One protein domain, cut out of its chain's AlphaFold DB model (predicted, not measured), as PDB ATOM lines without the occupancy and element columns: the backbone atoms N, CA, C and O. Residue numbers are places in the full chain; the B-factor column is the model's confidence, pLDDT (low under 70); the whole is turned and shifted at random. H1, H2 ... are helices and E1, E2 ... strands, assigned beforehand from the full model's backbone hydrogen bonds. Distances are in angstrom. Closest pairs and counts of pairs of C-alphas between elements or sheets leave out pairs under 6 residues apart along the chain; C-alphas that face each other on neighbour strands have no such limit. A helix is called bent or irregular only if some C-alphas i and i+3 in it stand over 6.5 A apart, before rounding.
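AT A GLANCE: This is residues 4 to 126 of the 225 residues of the protein "SWIM-type domain-containing protein" of Rhizophagus irregularis (UniProt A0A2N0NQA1). The model is two lobes, joined by the links 14 to 20 and 89 to 101: a larger lobe in which H4 packs on the strand hairpin E1 and E2, with H3 near H4, and a small lobe of two helices side by side, H1 and H5, running opposite ways. H2 lies between the lobes, nearer the larger one, and the tail of residues 116 to 126 sticks out beyond H5. The printed part has 123 residues with five named helices and two named strands, in the order H1 H2 E1 E2 H3 H4 H5; the sheet, order E1 - E2, is antiparallel. The class is mostly helix, though under half of the residues are in named elements. The whole is loose, with a radius of gyration of the C-alphas of 17.1 A, and elongated, spanning 54 by 32 by 24 A.

IN THESE COORDINATES: Find C-alpha 46 at (102.548, 26.481, 113.121); from there E1, residues 46 to 50, runs 13.5 A, and E2, residues 58 to 62, comes back over 13.2 A. Next look for H3, residues 71 to 75, and H4, residues 80 to 88, 12.2 A long. Go back to the first printed residue, C-alpha 4 at (126.805, 30.205, 135.585), where H1, residues 4 to 13, starts its 14.4 A; H2 follows at residues 21 to 26. H5, residues 102 to 114, is the longest helix and runs 17.6 A to C-alpha 114 at (136.558, 37.624, 126.292).

HOW THE PARTS SIT: Begin at the hairpin of E1 and E2, antiparallel at 151 degrees, where N 47 and O 61 are 2.9 A apart and N 61 and O 47 are 2.8 A apart, both within hydrogen-bond range. Short antiparallel pairings join residues 39 to 40 with 47 to 48 of E1, and residues 67 to 68 with 61 to 62 of E2. The closest C-alphas of E1 and H4 are those of Ile 49 and His 81, 6.4 A apart; for E2 and H4 they are those of Val 61 and Gln 82, also 6.4 A. H3 and H4 are near each other, with 5 pairs of C-alphas within 10 A. H2 and H4 only just touch, with 3 pairs of C-alphas within 8 A, the closest being those of Lys 23 and Gly 83 at 6.6 A. H1 and H5 touch, the C-alphas of Ala 13 and Arg 105 coming closest at 4.4 A, at a shallow tilt of 27 degrees, opposite ways. Among the pairs that are apart are H1 and H4, and H4 and H5. In H1, H2, H4 and H5 every O i to N i+4 pair is within hydrogen-bond range; in H3 it is 0 of 1, beside 2 of 2 O i to N i+3 pairs.

THE WHOLE: Look to Leu 55 and Glu 120 for the two C-alphas farthest apart, 54.5 A. The printed part has no cut; the links H2 to E1 and H4 to H5 are long. Residues 116 to 126 stand free. The mean pLDDT of the printed part is 70.6, and 61 residues are under 70, among them residues 4 to 28 and 92 to 105.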
ATOM      1  N   PHE A   4     127.807  31.148 136.070       51.34
ATOM      2  CA  PHE A   4     126.805  30.205 135.585       51.34
ATOM      3  C   PHE A   4     126.594  30.299 134.063       51.34
ATOM      4  O   PHE A   4     126.658  29.280 133.375       51.34
ATOM      5  N   TYR A   5     126.410  31.505 133.515       54.62
ATOM      6  CA  TYR A   5     126.185  31.707 132.077       54.62
ATOM      7  C   TYR A   5     127.441  31.451 131.258       54.62
ATOM      8  O   TYR A   5     127.355  30.824 130.207       54.62
ATOM      9  N   LYS A   6     128.612  31.832 131.781       64.19
ATOM     10  CA  LYS A   6     129.909  31.521 131.168       64.19
ATOM     11  C   LYS A   6     130.090  30.015 130.991       64.19
ATOM     12  O   LYS A   6     130.368  29.540 129.894       64.19
ATOM     13  N   LEU A   7     129.864  29.243 132.057       60.47
ATOM     14  CA  LEU A   7     129.943  27.781 132.001       60.47
ATOM     15  C   LEU A   7     128.889  27.181 131.064       60.47
ATOM     16  O   LEU A   7     129.149  26.166 130.420       60.47
ATOM     17  N   ARG A   8     127.710  27.800 130.961       58.88
ATOM     18  CA  ARG A   8     126.649  27.357 130.054       58.88
ATOM     19  C   ARG A   8     127.013  27.591 128.585       58.88
ATOM     20  O   ARG A   8     126.871  26.662 127.796       58.88
ATOM     21  N   LEU A   9     127.533  28.767 128.239       66.00
ATOM     22  CA  LEU A   9     128.005  29.091 126.887       66.00
ATOM     23  C   LEU A   9     129.198  28.222 126.477       66.00
ATOM     24  O   LEU A   9     129.186  27.657 125.388       66.00
ATOM     25  N   LEU A  10     130.165  28.008 127.376       67.56
ATOM     26  CA  LEU A  10     131.300  27.111 127.122       67.56
ATOM     27  C   LEU A  10     130.857  25.662 126.888       67.56
ATOM     28  O   LEU A  10     131.365  24.997 125.988       67.56
ATOM     29  N   ARG A  11     129.869  25.159 127.642       62.97
ATOM     30  CA  ARG A  11     129.304  23.817 127.406       62.97
ATOM     31  C   ARG A  11     128.630  23.695 126.038       62.97
ATOM     32  O   ARG A  11     128.750  22.645 125.407       62.97
ATOM     33  N   ILE A  12     127.938  24.744 125.588       63.41
ATOM     34  CA  ILE A  12     127.318  24.801 124.255       63.41
ATOM     35  C   ILE A  12     128.406  24.815 123.173       63.41
ATOM     36  O   ILE A  12     128.352  24.018 122.232       63.41
ATOM     37  N   ALA A  13     129.428  25.658 123.334       66.38
ATOM     38  CA  ALA A  13     130.506  25.811 122.368       66.38
ATOM     39  C   ALA A  13     131.373  24.548 122.226       66.38
ATOM     40  O   ALA A  13     131.716  24.147 121.115       66.38
ATOM     41  N   HIS A  14     131.662  23.857 123.332       66.12
ATOM     42  CA  HIS A  14     132.567  22.701 123.365       66.12
ATOM     43  C   HIS A  14     131.898  21.362 123.026       66.12
ATOM     44  O   HIS A  14     132.445  20.306 123.326       66.12
ATOM     45  N   LYS A  15     130.706  21.364 122.416       57.62
ATOM     46  CA  LYS A  15     129.958  20.130 122.115       57.62
ATOM     47  C   LYS A  15     129.734  19.229 123.349       57.62
ATOM     48  O   LYS A  15     129.575  18.019 123.212       57.62
ATOM     49  N   HIS A  16     129.564  19.827 124.530       53.75
ATOM     50  CA  HIS A  16     128.943  19.158 125.674       53.75
ATOM     51  C   HIS A  16     127.415  19.386 125.803       53.75
ATOM     52  O   HIS A  16     126.917  19.391 126.933       53.75
ATOM     53  N   PRO A  17     126.601  19.569 124.737       47.69
ATOM     54  CA  PRO A  17     125.168  19.473 124.883       47.69
ATOM     55  C   PRO A  17     124.821  17.994 124.763       47.69
ATOM     56  O   PRO A  17     124.954  17.391 123.699       47.69
ATOM     57  N   GLY A  18     124.333  17.381 125.838       44.56
ATOM     58  CA  GLY A  18     123.508  16.198 125.647       44.56
ATOM     59  C   GLY A  18     122.353  16.617 124.738       44.56
ATOM     60  O   GLY A  18     121.459  17.329 125.190       44.56
ATOM     61  N   HIS A  19     122.395  16.235 123.459       44.69
ATOM     62  CA  HIS A  19     121.398  16.594 122.440       44.69
ATOM     63  C   HIS A  19     119.967  16.231 122.895       44.69
ATOM     64  O   HIS A  19     118.991  16.881 122.527       44.69
ATOM     65  N   THR A  20     119.873  15.229 123.772       42.88
ATOM     66  CA  THR A  20     118.657  14.744 124.438       42.88
ATOM     67  C   THR A  20     118.418  15.394 125.810       42.88
ATOM     68  O   THR A  20     117.277  15.604 126.212       42.88
ATOM     69  N   ILE A  21     119.488  15.753 126.527       41.66
ATOM     70  CA  ILE A  21     119.438  16.328 127.881       41.66
ATOM     71  C   ILE A  21     118.942  17.776 127.815       41.66
ATOM     72  O   ILE A  21     118.048  18.146 128.561       41.66
ATOM     73  N   ALA A  22     119.414  18.582 126.863       49.47
ATOM     74  CA  ALA A  22     118.960  19.964 126.707       49.47
ATOM     75  C   ALA A  22     117.420  20.063 126.647       49.47
ATOM     76  O   ALA A  22     116.820  20.813 127.412       49.47
ATOM     77  N   LYS A  23     116.752  19.239 125.832       48.28
ATOM     78  CA  LYS A  23     115.290  19.313 125.637       48.28
ATOM     79  C   LYS A  23     114.476  19.002 126.900       48.28
ATOM     80  O   LYS A  23     113.482  19.672 127.163       48.28
ATOM     81  N   ILE A  24     114.912  18.022 127.696       44.81
ATOM     82  CA  ILE A  24     114.274  17.665 128.977       44.81
ATOM     83  C   ILE A  24     114.431  18.799 129.998       44.81
ATOM     84  O   ILE A  24     113.520  19.045 130.785       44.81
ATOM     85  N   PHE A  25     115.565  19.498 129.960       46.94
ATOM     86  CA  PHE A  25     115.900  20.545 130.920       46.94
ATOM     87  C   PHE A  25     115.353  21.928 130.543       46.94
ATOM     88  O   PHE A  25     115.061  22.715 131.438       46.94
ATOM     89  N   PHE A  26     115.206  22.244 129.252       54.28
ATOM     90  CA  PHE A  26     114.720  23.556 128.814       54.28
ATOM     91  C   PHE A  26     113.197  23.682 128.916       54.28
ATOM     92  O   PHE A  26     112.723  24.723 129.350       54.28
ATOM     93  N   CYS A  27     112.436  22.630 128.603       65.69
ATOM     94  CA  CYS A  27     110.969  22.670 128.605       65.69
ATOM     95  C   CYS A  27     110.376  21.644 129.593       65.69
ATOM     96  O   CYS A  27     109.757  20.672 129.150       65.69
ATOM     97  N   PRO A  28     110.555  21.793 130.919       66.81
ATOM     98  CA  PRO A  28     110.056  20.812 131.881       66.81
ATOM     99  C   PRO A  28     108.539  20.614 131.745       66.81
ATOM    100  O   PRO A  28     107.780  21.562 131.549       66.81
ATOM    101  N   GLY A  29     108.092  19.360 131.840       76.75
ATOM    102  CA  GLY A  29     106.670  19.010 131.749       76.75
ATOM    103  C   GLY A  29     106.115  18.873 130.328       76.75
ATOM    104  O   GLY A  29     104.902  18.751 130.180       76.75
ATOM    105  N   TRP A  30     106.957  18.850 129.286       83.69
ATOM    106  CA  TRP A  30     106.510  18.564 127.910       83.69
ATOM    107  C   TRP A  30     105.803  17.207 127.784       83.69
ATOM    108  O   TRP A  30     104.817  17.112 127.068       83.69
ATOM    109  N   LYS A  31     106.226  16.199 128.562       85.06
ATOM    110  CA  LYS A  31     105.594  14.866 128.626       85.06
ATOM    111  C   LYS A  31     104.143  14.879 129.120       85.06
ATOM    112  O   LYS A  31     103.451  13.883 128.983       85.06
ATOM    113  N   MET A  32     103.713  15.966 129.763       87.88
ATOM    114  CA  MET A  32     102.334  16.120 130.238       87.88
ATOM    115  C   MET A  32     101.398  16.638 129.146       87.88
ATOM    116  O   MET A  32     100.189  16.682 129.353       87.88
ATOM    117  N   VAL A  33     101.946  17.107 128.025       89.12
ATOM    118  CA  VAL A  33     101.156  17.505 126.865       89.12
ATOM    119  C   VAL A  33     100.744  16.232 126.142       89.12
ATOM    120  O   VAL A  33     101.600  15.430 125.779       89.12
ATOM    121  N   ASP A  34      99.444  16.061 125.923       89.31
ATOM    122  CA  ASP A  34      98.937  14.952 125.124       89.31
ATOM    123  C   ASP A  34      99.390  15.115 123.669       89.31
ATOM    124  O   ASP A  34      98.904  15.977 122.929       89.31
ATOM    125  N   GLU A  35     100.355  14.289 123.268       87.31
ATOM    126  CA  GLU A  35     100.930  14.326 121.931       87.31
ATOM    127  C   GLU A  35      99.897  14.012 120.851       87.31
ATOM    128  O   GLU A  35     100.003  14.558 119.753       87.31
ATOM    129  N   SER A  36      98.880  13.191 121.131       90.38
ATOM    130  CA  SER A  36      97.869  12.801 120.141       90.38
ATOM    131  C   SER A  36      97.031  13.993 119.668       90.38
ATOM    132  O   SER A  36      96.668  14.075 118.494       90.38
ATOM    133  N   LEU A  37      96.833  14.976 120.547       92.00
ATOM    134  CA  LEU A  37      96.035  16.176 120.304       92.00
ATOM    135  C   LEU A  37      96.821  17.321 119.650       92.00
ATOM    136  O   LEU A  37      96.232  18.339 119.290       92.00
ATOM    137  N   ILE A  38      98.142  17.187 119.483       93.19
ATOM    138  CA  ILE A  38      98.948  18.215 118.817       93.19
ATOM    139  C   ILE A  38      98.698  18.165 117.310       93.19
ATOM    140  O   ILE A  38      99.009  17.164 116.658       93.19
ATOM    141  N   GLN A  39      98.226  19.266 116.736       93.62
ATOM    142  CA  GLN A  39      97.894  19.354 115.315       93.62
ATOM    143  C   GLN A  39      98.767  20.386 114.612       93.62
ATOM    144  O   GLN A  39      98.996  21.482 115.122       93.62
ATOM    145  N   GLN A  40      99.250  20.050 113.420       92.06
ATOM    146  CA  GLN A  40      99.860  21.038 112.540       92.06
ATOM    147  C   GLN A  40      98.750  21.811 111.823       92.06
ATOM    148  O   GLN A  40      97.806  21.217 111.309       92.06
ATOM    149  N   THR A  41      98.851  23.138 111.807       89.81
ATOM    150  CA  THR A  41      97.877  23.989 111.107       89.81
ATOM    151  C   THR A  41      98.123  23.990 109.595       89.81
ATOM    152  O   THR A  41      99.139  23.485 109.118       89.81
ATOM    153  N   THR A  42      97.230  24.624 108.829       88.56
ATOM    154  CA  THR A  42      97.427  24.873 107.387       88.56
ATOM    155  C   THR A  42      98.676  25.711 107.095       88.56
ATOM    156  O   THR A  42      99.256  25.612 106.015       88.56
ATOM    157  N   ILE A  43      99.127  26.515 108.062       79.38
ATOM    158  CA  ILE A  43     100.350  27.305 107.959       79.38
ATOM    159  C   ILE A  43     101.541  26.430 108.368       79.38
ATOM    160  O   ILE A  43     101.603  25.903 109.484       79.38
ATOM    161  N   LYS A  44     102.529  26.316 107.474       84.69
ATOM    162  CA  LYS A  44     103.779  25.588 107.731       84.69
ATOM    163  C   LYS A  44     104.429  26.081 109.029       84.69
ATOM    164  O   LYS A  44     104.483  27.283 109.275       84.69
ATOM    165  N   ASN A  45     104.956  25.155 109.834       79.31
ATOM    166  CA  ASN A  45     105.665  25.445 111.088       79.31
ATOM    167  C   ASN A  45     104.813  26.093 112.197       79.31
ATOM    168  O   ASN A  45     105.367  26.554 113.195       79.31
ATOM    169  N   LYS A  46     103.482  26.112 112.054       87.44
ATOM    170  CA  LYS A  46     102.548  26.481 113.121       87.44
ATOM    171  C   LYS A  46     101.771  25.262 113.605       87.44
ATOM    172  O   LYS A  46     101.234  24.494 112.803       87.44
ATOM    173  N   TYR A  47     101.677  25.132 114.921       90.75
ATOM    174  CA  TYR A  47     101.089  23.984 115.601       90.75
ATOM    175  C   TYR A  47     100.089  24.448 116.659       90.75
ATOM    176  O   TYR A  47     100.343  25.437 117.344       90.75
ATOM    177  N   LEU A  48      98.986  23.718 116.808       93.50
ATOM    178  CA  LEU A  48      98.018  23.849 117.895       93.50
ATOM    179  C   LEU A  48      98.289  22.777 118.949       93.50
ATOM    180  O   LEU A  48      98.380  21.590 118.631       93.50
ATOM    181  N   ILE A  49      98.469  23.211 120.193       92.94
ATOM    182  CA  ILE A  49      98.857  22.366 121.322       92.94
ATOM    183  C   ILE A  49      97.822  22.565 122.429       92.94
ATOM    184  O   ILE A  49      97.569  23.717 122.790       92.94
ATOM    185  N   PRO A  50      97.245  21.499 123.001       93.88
ATOM    186  CA  PRO A  50      96.313  21.640 124.110       93.88
ATOM    187  C   PRO A  50      97.010  22.163 125.371       93.88
ATOM    188  O   PRO A  50      98.169  21.847 125.663       93.88
ATOM    189  N   SER A  51      96.274  22.935 126.161       90.62
ATOM    190  CA  SER A  51      96.669  23.289 127.514       90.62
ATOM    191  C   SER A  51      96.636  22.052 128.405       90.62
ATOM    192  O   SER A  51      95.665  21.305 128.443       90.62
ATOM    193  N   THR A  52      97.687  21.865 129.199       88.50
ATOM    194  CA  THR A  52      97.719  20.822 130.241       88.50
ATOM    195  C   THR A  52      96.909  21.195 131.488       88.50
ATOM    196  O   THR A  52      96.882  20.430 132.444       88.50
ATOM    197  N   ARG A  53      96.411  22.438 131.568       86.62
ATOM    198  CA  ARG A  53      95.746  22.989 132.763       86.62
ATOM    199  C   ARG A  53      94.247  23.175 132.568       86.62
ATOM    200  O   ARG A  53      93.497  23.009 133.517       86.62
ATOM    201  N   GLU A  54      93.836  23.528 131.357       88.94
ATOM    202  CA  GLU A  54      92.461  23.907 131.041       88.94
ATOM    203  C   GLU A  54      91.993  23.118 129.822       88.94
ATOM    204  O   GLU A  54      92.604  23.181 128.754       88.94
ATOM    205  N   LEU A  55      90.914  22.353 129.988       88.94
ATOM    206  CA  LEU A  55      90.326  21.576 128.902       88.94
ATOM    207  C   LEU A  55      89.745  22.513 127.836       88.94
ATOM    208  O   LEU A  55      89.100  23.508 128.155       88.94
ATOM    209  N   GLY A  56      89.977  22.190 126.563       87.50
ATOM    210  CA  GLY A  56      89.482  22.974 125.426       87.50
ATOM    211  C   GLY A  56      90.291  24.234 125.094       87.50
ATOM    212  O   GLY A  56      90.021  24.866 124.076       87.50
ATOM    213  N   VAL A  57      91.308  24.587 125.889       92.00
ATOM    214  CA  VAL A  57      92.216  25.702 125.581       92.00
ATOM    215  C   VAL A  57      93.392  25.200 124.756       92.00
ATOM    216  O   VAL A  57      94.040  24.220 125.120       92.00
ATOM    217  N   PHE A  58      93.707  25.907 123.672       92.25
ATOM    218  CA  PHE A  58      94.838  25.597 122.802       92.25
ATOM    219  C   PHE A  58      95.793  26.782 122.697       92.25
ATOM    220  O   PHE A  58      95.383  27.942 122.644       92.25
ATOM    221  N   TYR A  59      97.081  26.473 122.623       89.62
ATOM    222  CA  TYR A  59      98.140  27.429 122.350       89.62
ATOM    223  C   TYR A  59      98.722  27.186 120.963       89.62
ATOM    224  O   TYR A  59      98.823  26.049 120.502       89.62
ATOM    225  N   VAL A  60      99.131  28.265 120.306       88.38
ATOM    226  CA  VAL A  60      99.776  28.224 118.995       88.38
ATOM    227  C   VAL A  60     101.278  28.281 119.202       88.38
ATOM    228  O   VAL A  60     101.760  29.241 119.792       88.38
ATOM    229  N   VAL A  61     102.014  27.291 118.700       84.75
ATOM    230  CA  VAL A  61     103.483  27.295 118.652       84.75
ATOM    231  C   VAL A  61     103.937  27.543 117.221       84.75
ATOM    232  O   VAL A  61     103.480  26.864 116.304       84.75
ATOM    233  N   ASN A  62     104.863  28.477 117.030       81.56
ATOM    234  CA  ASN A  62     105.578  28.681 115.779       81.56
ATOM    235  C   ASN A  62     107.016  28.181 115.936       81.56
ATOM    236  O   ASN A  62     107.789  28.737 116.714       81.56
ATOM    237  N   SER A  63     107.383  27.138 115.196       75.75
ATOM    238  CA  SER A  63     108.705  26.525 115.317       75.75
ATOM    239  C   SER A  63     109.816  27.262 114.572       75.75
ATOM    240  O   SER A  63     110.969  27.075 114.932       75.75
ATOM    241  N   ILE A  64     109.504  28.109 113.579       69.69
ATOM    242  CA  ILE A  64     110.518  28.958 112.926       69.69
ATOM    243  C   ILE A  64     110.959  30.057 113.888       69.69
ATOM    244  O   ILE A  64     112.145  30.278 114.095       69.69
ATOM    245  N   ILE A  65     109.980  30.758 114.458       67.38
ATOM    246  CA  ILE A  65     110.232  31.914 115.330       67.38
ATOM    247  C   ILE A  65     110.554  31.440 116.757       67.38
ATOM    248  O   ILE A  65     111.074  32.193 117.573       67.38
ATOM    249  N   GLY A  66     110.278  30.173 117.069       70.88
ATOM    250  CA  GLY A  66     110.465  29.619 118.400       70.88
ATOM    251  C   GLY A  66     109.535  30.269 119.420       70.88
ATOM    252  O   GLY A  66     109.967  30.520 120.536       70.88
ATOM    253  N   THR A  67     108.282  30.534 119.039       76.12
ATOM    254  CA  THR A  67     107.265  31.201 119.870       76.12
ATOM    255  C   THR A  67     106.064  30.296 120.155       76.12
ATOM    256  O   THR A  67     105.882  29.254 119.528       76.12
ATOM    257  N   CYS A  68     105.252  30.669 121.131       83.19
ATOM    258  CA  CYS A  68     104.153  29.966 121.764       83.19
ATOM    259  C   CYS A  68     103.221  30.986 122.421       83.19
ATOM    260  O   CYS A  68     103.628  31.789 123.251       83.19
ATOM    261  N   SER A  69     101.923  30.903 122.147       84.12
ATOM    262  CA  SER A  69     100.933  31.822 122.722       84.12
ATOM    263  C   SER A  69     100.586  31.556 124.196       84.12
ATOM    264  O   SER A  69      99.600  32.094 124.699       84.12
ATOM    265  N   CYS A  70     101.334  30.697 124.896       80.81
ATOM    266  CA  CYS A  70     101.039  30.368 126.286       80.81
ATOM    267  C   CYS A  70     101.563  31.439 127.261       80.81
ATOM    268  O   CYS A  70     102.562  32.097 126.970       80.81
ATOM    269  N   PRO A  71     100.969  31.577 128.463       75.38
ATOM    270  CA  PRO A  71     101.387  32.599 129.426       75.38
ATOM    271  C   PRO A  71     102.858  32.512 129.853       75.38
ATOM    272  O   PRO A  71     103.456  33.524 130.198       75.38
ATOM    273  N   VAL A  72     103.455  31.316 129.809       68.00
ATOM    274  CA  VAL A  72     104.876  31.103 130.141       68.00
ATOM    275  C   VAL A  72     105.793  31.810 129.143       68.00
ATOM    276  O   VAL A  72     106.839  32.318 129.521       68.00
ATOM    277  N   GLU A  73     105.400  31.909 127.875       59.66
ATOM    278  CA  GLU A  73     106.209  32.627 126.893       59.66
ATOM    279  C   GLU A  73     106.177  34.145 127.082       59.66
ATOM    280  O   GLU A  73     107.084  34.846 126.643       59.66
ATOM    281  N   ILE A  74     105.186  34.685 127.795       57.16
ATOM    282  CA  ILE A  74     105.146  36.123 128.094       57.16
ATOM    283  C   ILE A  74     106.426  36.556 128.838       57.16
ATOM    284  O   ILE A  74     106.839  37.711 128.716       57.16
ATOM    285  N   THR A  75     107.089  35.629 129.543       53.25
ATOM    286  CA  THR A  75     108.379  35.839 130.217       53.25
ATOM    287  C   THR A  75     109.605  35.511 129.349       53.25
ATOM    288  O   THR A  75     110.723  35.546 129.852       53.25
ATOM    289  N   GLY A  76     109.425  35.166 128.069       52.97
ATOM    290  CA  GLY A  76     110.489  34.819 127.117       52.97
ATOM    291  C   GLY A  76     111.152  33.457 127.354       52.97
ATOM    292  O   GLY A  76     112.184  33.164 126.756       52.97
ATOM    293  N   ALA A  77     110.594  32.632 128.244       62.16
ATOM    294  CA  ALA A  77     111.170  31.346 128.611       62.16
ATOM    295  C   ALA A  77     110.627  30.198 127.736       62.16
ATOM    296  O   ALA A  77     109.442  30.213 127.389       62.16
ATOM    297  N   PRO A  78     111.445  29.163 127.448       72.62
ATOM    298  CA  PRO A  78     110.955  27.909 126.898       72.62
ATOM    299  C   PRO A  78     109.773  27.366 127.688       72.62
ATOM    300  O   PRO A  78     109.830  27.206 128.908       72.62
ATOM    301  N   CYS A  79     108.717  26.997 126.977       80.38
ATOM    302  CA  CYS A  79     107.566  26.341 127.560       80.38
ATOM    303  C   CYS A  79     107.484  24.868 127.148       80.38
ATOM    304  O   CYS A  79     107.978  24.434 126.104       80.38
ATOM    305  N   LYS A  80     106.778  24.084 127.962       86.69
ATOM    306  CA  LYS A  80     106.449  22.681 127.680       86.69
ATOM    307  C   LYS A  80     105.790  22.452 126.318       86.69
ATOM    308  O   LYS A  80     106.046  21.418 125.716       86.69
ATOM    309  N   HIS A  81     105.002  23.405 125.811       88.75
ATOM    310  CA  HIS A  81     104.348  23.281 124.504       88.75
ATOM    311  C   HIS A  81     105.371  23.307 123.357       88.75
ATOM    312  O   HIS A  81     105.297  22.480 122.454       88.75
ATOM    313  N   GLN A  82     106.381  24.184 123.426       82.56
ATOM    314  CA  GLN A  82     107.501  24.189 122.473       82.56
ATOM    315  C   GLN A  82     108.309  22.889 122.558       82.56
ATOM    316  O   GLN A  82     108.679  22.319 121.534       82.56
ATOM    317  N   GLY A  83     108.519  22.374 123.776       82.31
ATOM    318  CA  GLY A  83     109.149  21.071 123.993       82.31
ATOM    319  C   GLY A  83     108.378  19.924 123.335       82.31
ATOM    320  O   GLY A  83     108.969  19.125 122.613       82.31
ATOM    321  N   ALA A  84     107.057  19.878 123.522       88.56
ATOM    322  CA  ALA A  84     106.198  18.829 122.976       88.56
ATOM    323  C   ALA A  84     106.188  18.829 121.438       88.56
ATOM    324  O   ALA A  84     106.347  17.782 120.814       88.56
ATOM    325  N   VAL A  85     106.110  20.009 120.811       87.19
ATOM    326  CA  VAL A  85     106.224  20.146 119.347       87.19
ATOM    327  C   VAL A  85     107.605  19.707 118.852       87.19
ATOM    328  O   VAL A  85     107.705  19.016 117.839       87.19
ATOM    329  N   SER A  86     108.673  20.074 119.569       81.81
ATOM    330  CA  SER A  86     110.043  19.677 119.222       81.81
ATOM    331  C   SER A  86     110.237  18.169 119.206       81.81
ATOM    332  O   SER A  86     110.948  17.659 118.339       81.81
ATOM    333  N   VAL A  87     109.639  17.465 120.165       81.38
ATOM    334  CA  VAL A  87     109.733  16.008 120.259       81.38
ATOM    335  C   VAL A  87     108.873  15.353 119.184       81.38
ATOM    336  O   VAL A  87     109.412  14.593 118.384       81.38
ATOM    337  N   LYS A  88     107.584  15.711 119.093       87.25
ATOM    338  CA  LYS A  88     106.634  15.071 118.171       87.25
ATOM    339  C   LYS A  88     107.034  15.205 116.700       87.25
ATOM    340  O   LYS A  88     106.939  14.247 115.944       87.25
ATOM    341  N   PHE A  89     107.471  16.393 116.286       84.38
ATOM    342  CA  PHE A  89     107.797  16.679 114.884       84.38
ATOM    343  C   PHE A  89     109.303  16.661 114.603       84.38
ATOM    344  O   PHE A  89     109.735  17.145 113.558       84.38
ATOM    345  N   TYR A  90     110.113  16.146 115.536       77.88
ATOM    346  CA  TYR A  90     111.575  16.082 115.424       77.88
ATOM    347  C   TYR A  90     112.230  17.425 115.064       77.88
ATOM    348  O   TYR A  90     113.264  17.484 114.399       77.88
ATOM    349  N   ILE A  91     111.650  18.530 115.534       74.31
ATOM    350  CA  ILE A  91     112.158  19.866 115.236       74.31
ATOM    351  C   ILE A  91     113.377  20.131 116.110       74.31
ATOM    352  O   ILE A  91     113.319  20.090 117.343       74.31
ATOM    353  N   THR A  92     114.499  20.413 115.465       61.19
ATOM    354  CA  THR A  92     115.780  20.701 116.117       61.19
ATOM    355  C   THR A  92     115.966  22.181 116.442       61.19
ATOM    356  O   THR A  92     116.795  22.497 117.289       61.19
ATOM    357  N   ASN A  93     115.179  23.069 115.828       57.16
ATOM    358  CA  ASN A  93     115.449  24.505 115.779       57.16
ATOM    359  C   ASN A  93     114.478  25.364 116.612       57.16
ATOM    360  O   ASN A  93     113.867  26.287 116.092       57.16
ATOM    361  N   PHE A  94     114.301  25.061 117.901       56.62
ATOM    362  CA  PHE A  94     113.635  26.011 118.804       56.62
ATOM    363  C   PHE A  94     114.665  26.991 119.370       56.62
ATOM    364  O   PHE A  94     115.752  26.568 119.764       56.62
ATOM    365  N   ASN A  95     114.308  28.278 119.427       52.84
ATOM    366  CA  ASN A  95     115.143  29.404 119.871       52.84
ATOM    367  C   ASN A  95     115.526  29.379 121.368       52.84
ATOM    368  O   ASN A  95     115.464  30.390 122.057       52.84
ATOM    369  N   PHE A  96     115.992  28.246 121.893       55.16
ATOM    370  CA  PHE A  96     116.558  28.114 123.243       55.16
ATOM    371  C   PHE A  96     118.087  28.272 123.237       55.16
ATOM    372  O   PHE A  96     118.786  27.650 124.031       55.16
ATOM    373  N   LEU A  97     118.566  29.167 122.361       50.03
ATOM    374  CA  LEU A  97     119.891  29.255 121.725       50.03
ATOM    375  C   LEU A  97     120.148  28.164 120.669       50.03
ATOM    376  O   LEU A  97     120.684  27.100 120.992       50.03
ATOM    377  N   PRO A  98     119.826  28.444 119.393       50.16
ATOM    378  CA  PRO A  98     120.219  27.624 118.266       50.16
ATOM    379  C   PRO A  98     121.316  28.312 117.443       50.16
ATOM    380  O   PRO A  98     121.115  29.374 116.867       50.16
ATOM    381  N   SER A  99     122.473  27.670 117.361       45.28
ATOM    382  CA  SER A  99     123.100  27.272 116.099       45.28
ATOM    383  C   SER A  99     124.438  26.598 116.420       45.28
ATOM    384  O   SER A  99     125.220  27.064 117.244       45.28
ATOM    385  N   LEU A 100     124.670  25.419 115.839       51.62
ATOM    386  CA  LEU A 100     125.839  24.569 116.103       51.62
ATOM    387  C   LEU A 100     126.879  24.652 114.978       51.62
ATOM    388  O   LEU A 100     127.739  23.763 114.876       51.62
ATOM    389  N   THR A 101     126.813  25.680 114.123       56.94
ATOM    390  CA  THR A 101     127.884  25.885 113.149       56.94
ATOM    391  C   THR A 101     129.198  26.147 113.896       56.94
ATOM    392  O   THR A 101     129.193  26.621 115.037       56.94
ATOM    393  N   PRO A 102     130.351  25.799 113.305       57.47
ATOM    394  CA  PRO A 102     131.642  26.146 113.892       57.47
ATOM    395  C   PRO A 102     131.766  27.644 114.214       57.47
ATOM    396  O   PRO A 102     132.342  27.981 115.244       57.47
ATOM    397  N   ASN A 103     131.163  28.513 113.394       61.25
ATOM    398  CA  ASN A 103     131.195  29.962 113.578       61.25
ATOM    399  C   ASN A 103     130.408  30.404 114.820       61.25
ATOM    400  O   ASN A 103     130.927  31.131 115.659       61.25
ATOM    401  N   ASP A 104     129.201  29.876 115.011       57.78
ATOM    402  CA  ASP A 104     128.382  30.215 116.183       57.78
ATOM    403  C   ASP A 104     129.013  29.703 117.482       57.78
ATOM    404  O   ASP A 104     128.999  30.382 118.507       57.78
ATOM    405  N   ARG A 105     129.665  28.532 117.438       64.56
ATOM    406  CA  ARG A 105     130.446  28.009 118.573       64.56
ATOM    407  C   ARG A 105     131.640  28.889 118.904       64.56
ATOM    408  O   ARG A 105     131.905  29.104 120.082       64.56
ATOM    409  N   MET A 106     132.343  29.376 117.886       70.25
ATOM    410  CA  MET A 106     133.444  30.314 118.067       70.25
ATOM    411  C   MET A 106     132.942  31.589 118.745       70.25
ATOM    412  O   MET A 106     133.519  31.993 119.748       70.25
ATOM    413  N   VAL A 107     131.818  32.147 118.289       68.06
ATOM    414  CA  VAL A 107     131.183  33.326 118.896       68.06
ATOM    415  C   VAL A 107     130.766  33.057 120.348       68.06
ATOM    416  O   VAL A 107     131.045  33.872 121.222       68.06
ATOM    417  N   TYR A 108     130.174  31.901 120.666       68.06
ATOM    418  CA  TYR A 108     129.817  31.559 122.051       68.06
ATOM    419  C   TYR A 108     131.033  31.363 122.963       68.06
ATOM    420  O   TYR A 108     131.007  31.814 124.110       68.06
ATOM    421  N   SER A 109     132.091  30.709 122.472       69.38
ATOM    422  CA  SER A 109     133.366  30.592 123.188       69.38
ATOM    423  C   SER A 109     133.978  31.963 123.432       69.38
ATOM    424  O   SER A 109     134.362  32.264 124.557       69.38
ATOM    425  N   TYR A 110     134.014  32.803 122.400       72.62
ATOM    426  CA  TYR A 110     134.545  34.156 122.439       72.62
ATOM    427  C   TYR A 110     133.797  35.009 123.465       72.62
ATOM    428  O   TYR A 110     134.403  35.489 124.410       72.62
ATOM    429  N   ILE A 111     132.463  35.066 123.400       71.69
ATOM    430  CA  ILE A 111     131.628  35.782 124.378       71.69
ATOM    431  C   ILE A 111     131.870  35.277 125.814       71.69
ATOM    432  O   ILE A 111     131.872  36.061 126.766       71.69
ATOM    433  N   ALA A 112     132.074  33.971 126.003       69.88
ATOM    434  CA  ALA A 112     132.308  33.394 127.324       69.88
ATOM    435  C   ALA A 112     133.727  33.651 127.871       69.88
ATOM    436  O   ALA A 112     133.910  33.736 129.093       69.88
ATOM    437  N   VAL A 113     134.726  33.749 126.992       71.50
ATOM    438  CA  VAL A 113     136.145  33.930 127.334       71.50
ATOM    439  C   VAL A 113     136.516  35.413 127.410       71.50
ATOM    440  O   VAL A 113     137.076  35.822 128.425       71.50
ATOM    441  N   GLU A 114     136.140  36.224 126.421       59.38
ATOM    442  CA  GLU A 114     136.558  37.624 126.292       59.38
ATOM    443  C   GLU A 114     135.884  38.592 127.254       59.38
ATOM    444  O   GLU A 114     136.472  39.606 127.590       59.38
ATOM    445  N   LEU A 115     134.725  38.280 127.836       53.69
ATOM    446  CA  LEU A 115     134.188  39.120 128.919       53.69
ATOM    447  C   LEU A 115     135.037  39.089 130.216       53.69
ATOM    448  O   LEU A 115     134.558  39.554 131.252       53.69
ATOM    449  N   ASN A 116     136.249  38.513 130.197       49.75
ATOM    450  CA  ASN A 116     137.240  38.598 131.280       49.75
ATOM    451  C   ASN A 116     138.493  39.402 130.914       49.75
ATOM    452  O   ASN A 116     139.288  39.680 131.806       49.75
ATOM    453  N   GLU A 117     138.686  39.766 129.653       48.03
ATOM    454  CA  GLU A 117     139.839  40.548 129.223       48.03
ATOM    455  C   GLU A 117     139.283  41.759 128.494       48.03
ATOM    456  O   GLU A 117     138.497  41.617 127.565       48.03
ATOM    457  N   ASN A 118     139.612  42.953 128.983       48.62
ATOM    458  CA  ASN A 118     139.230  44.217 128.368       48.62
ATOM    459  C   ASN A 118     139.896  44.336 126.990       48.62
ATOM    460  O   ASN A 118     140.856  45.082 126.826       48.62
ATOM    461  N   ASN A 119     139.409  43.591 126.009       46.16
ATOM    462  CA  ASN A 119     139.690  43.853 124.619       46.16
ATOM    463  C   ASN A 119     138.555  44.742 124.140       46.16
ATOM    464  O   ASN A 119     137.443  44.292 123.866       46.16
ATOM    465  N   GLU A 120     138.858  46.033 124.056       50.22
ATOM    466  CA  GLU A 120     138.147  46.989 123.214       50.22
ATOM    467  C   GLU A 120     138.358  46.611 121.737       50.22
ATOM    468  O   GLU A 120     138.860  47.389 120.936       50.22
ATOM    469  N   ASN A 121     138.003  45.382 121.357       54.66
ATOM    470  CA  ASN A 121     137.760  45.083 119.964       54.66
ATOM    471  C   ASN A 121     136.459  45.805 119.637       54.66
ATOM    472  O   ASN A 121     135.422  45.543 120.252       54.66
ATOM    473  N   GLU A 122     136.546  46.778 118.735       56.59
ATOM    474  CA  GLU A 122     135.415  47.539 118.230       56.59
ATOM    475  C   GLU A 122     134.398  46.547 117.659       56.59
ATOM    476  O   GLU A 122     134.525  46.061 116.538       56.59
ATOM    477  N   ILE A 123     133.429  46.150 118.489       65.12
ATOM    478  CA  ILE A 123     132.329  45.287 118.071       65.12
ATOM    479  C   ILE A 123     131.681  46.026 116.914       65.12
ATOM    480  O   ILE A 123     131.178  47.126 117.130       65.12
ATOM    481  N   ASP A 124     131.708  45.445 115.716       71.06
ATOM    482  CA  ASP A 124     131.044  46.020 114.557       71.06
ATOM    483  C   ASP A 124     129.551  46.185 114.877       71.06
ATOM    484  O   ASP A 124     128.775  45.225 114.925       71.06
ATOM    485  N   LYS A 125     129.161  47.427 115.179       79.25
ATOM    486  CA  LYS A 125     127.785  47.780 115.533       79.25
ATOM    487  C   LYS A 125     126.945  48.028 114.290       79.25
ATOM    488  O   LYS A 125     125.755  48.273 114.456       79.25
ATOM    489  N   SER A 126     127.516  47.983 113.083       81.75
ATOM    490  CA  SER A 126     126.808  48.339 111.850       81.75
ATOM    491  C   SER A 126     125.530  47.520 111.683       81.75
ATOM    492  O   SER A 126     124.461  48.102 111.543       81.75
TER     493      SER A 126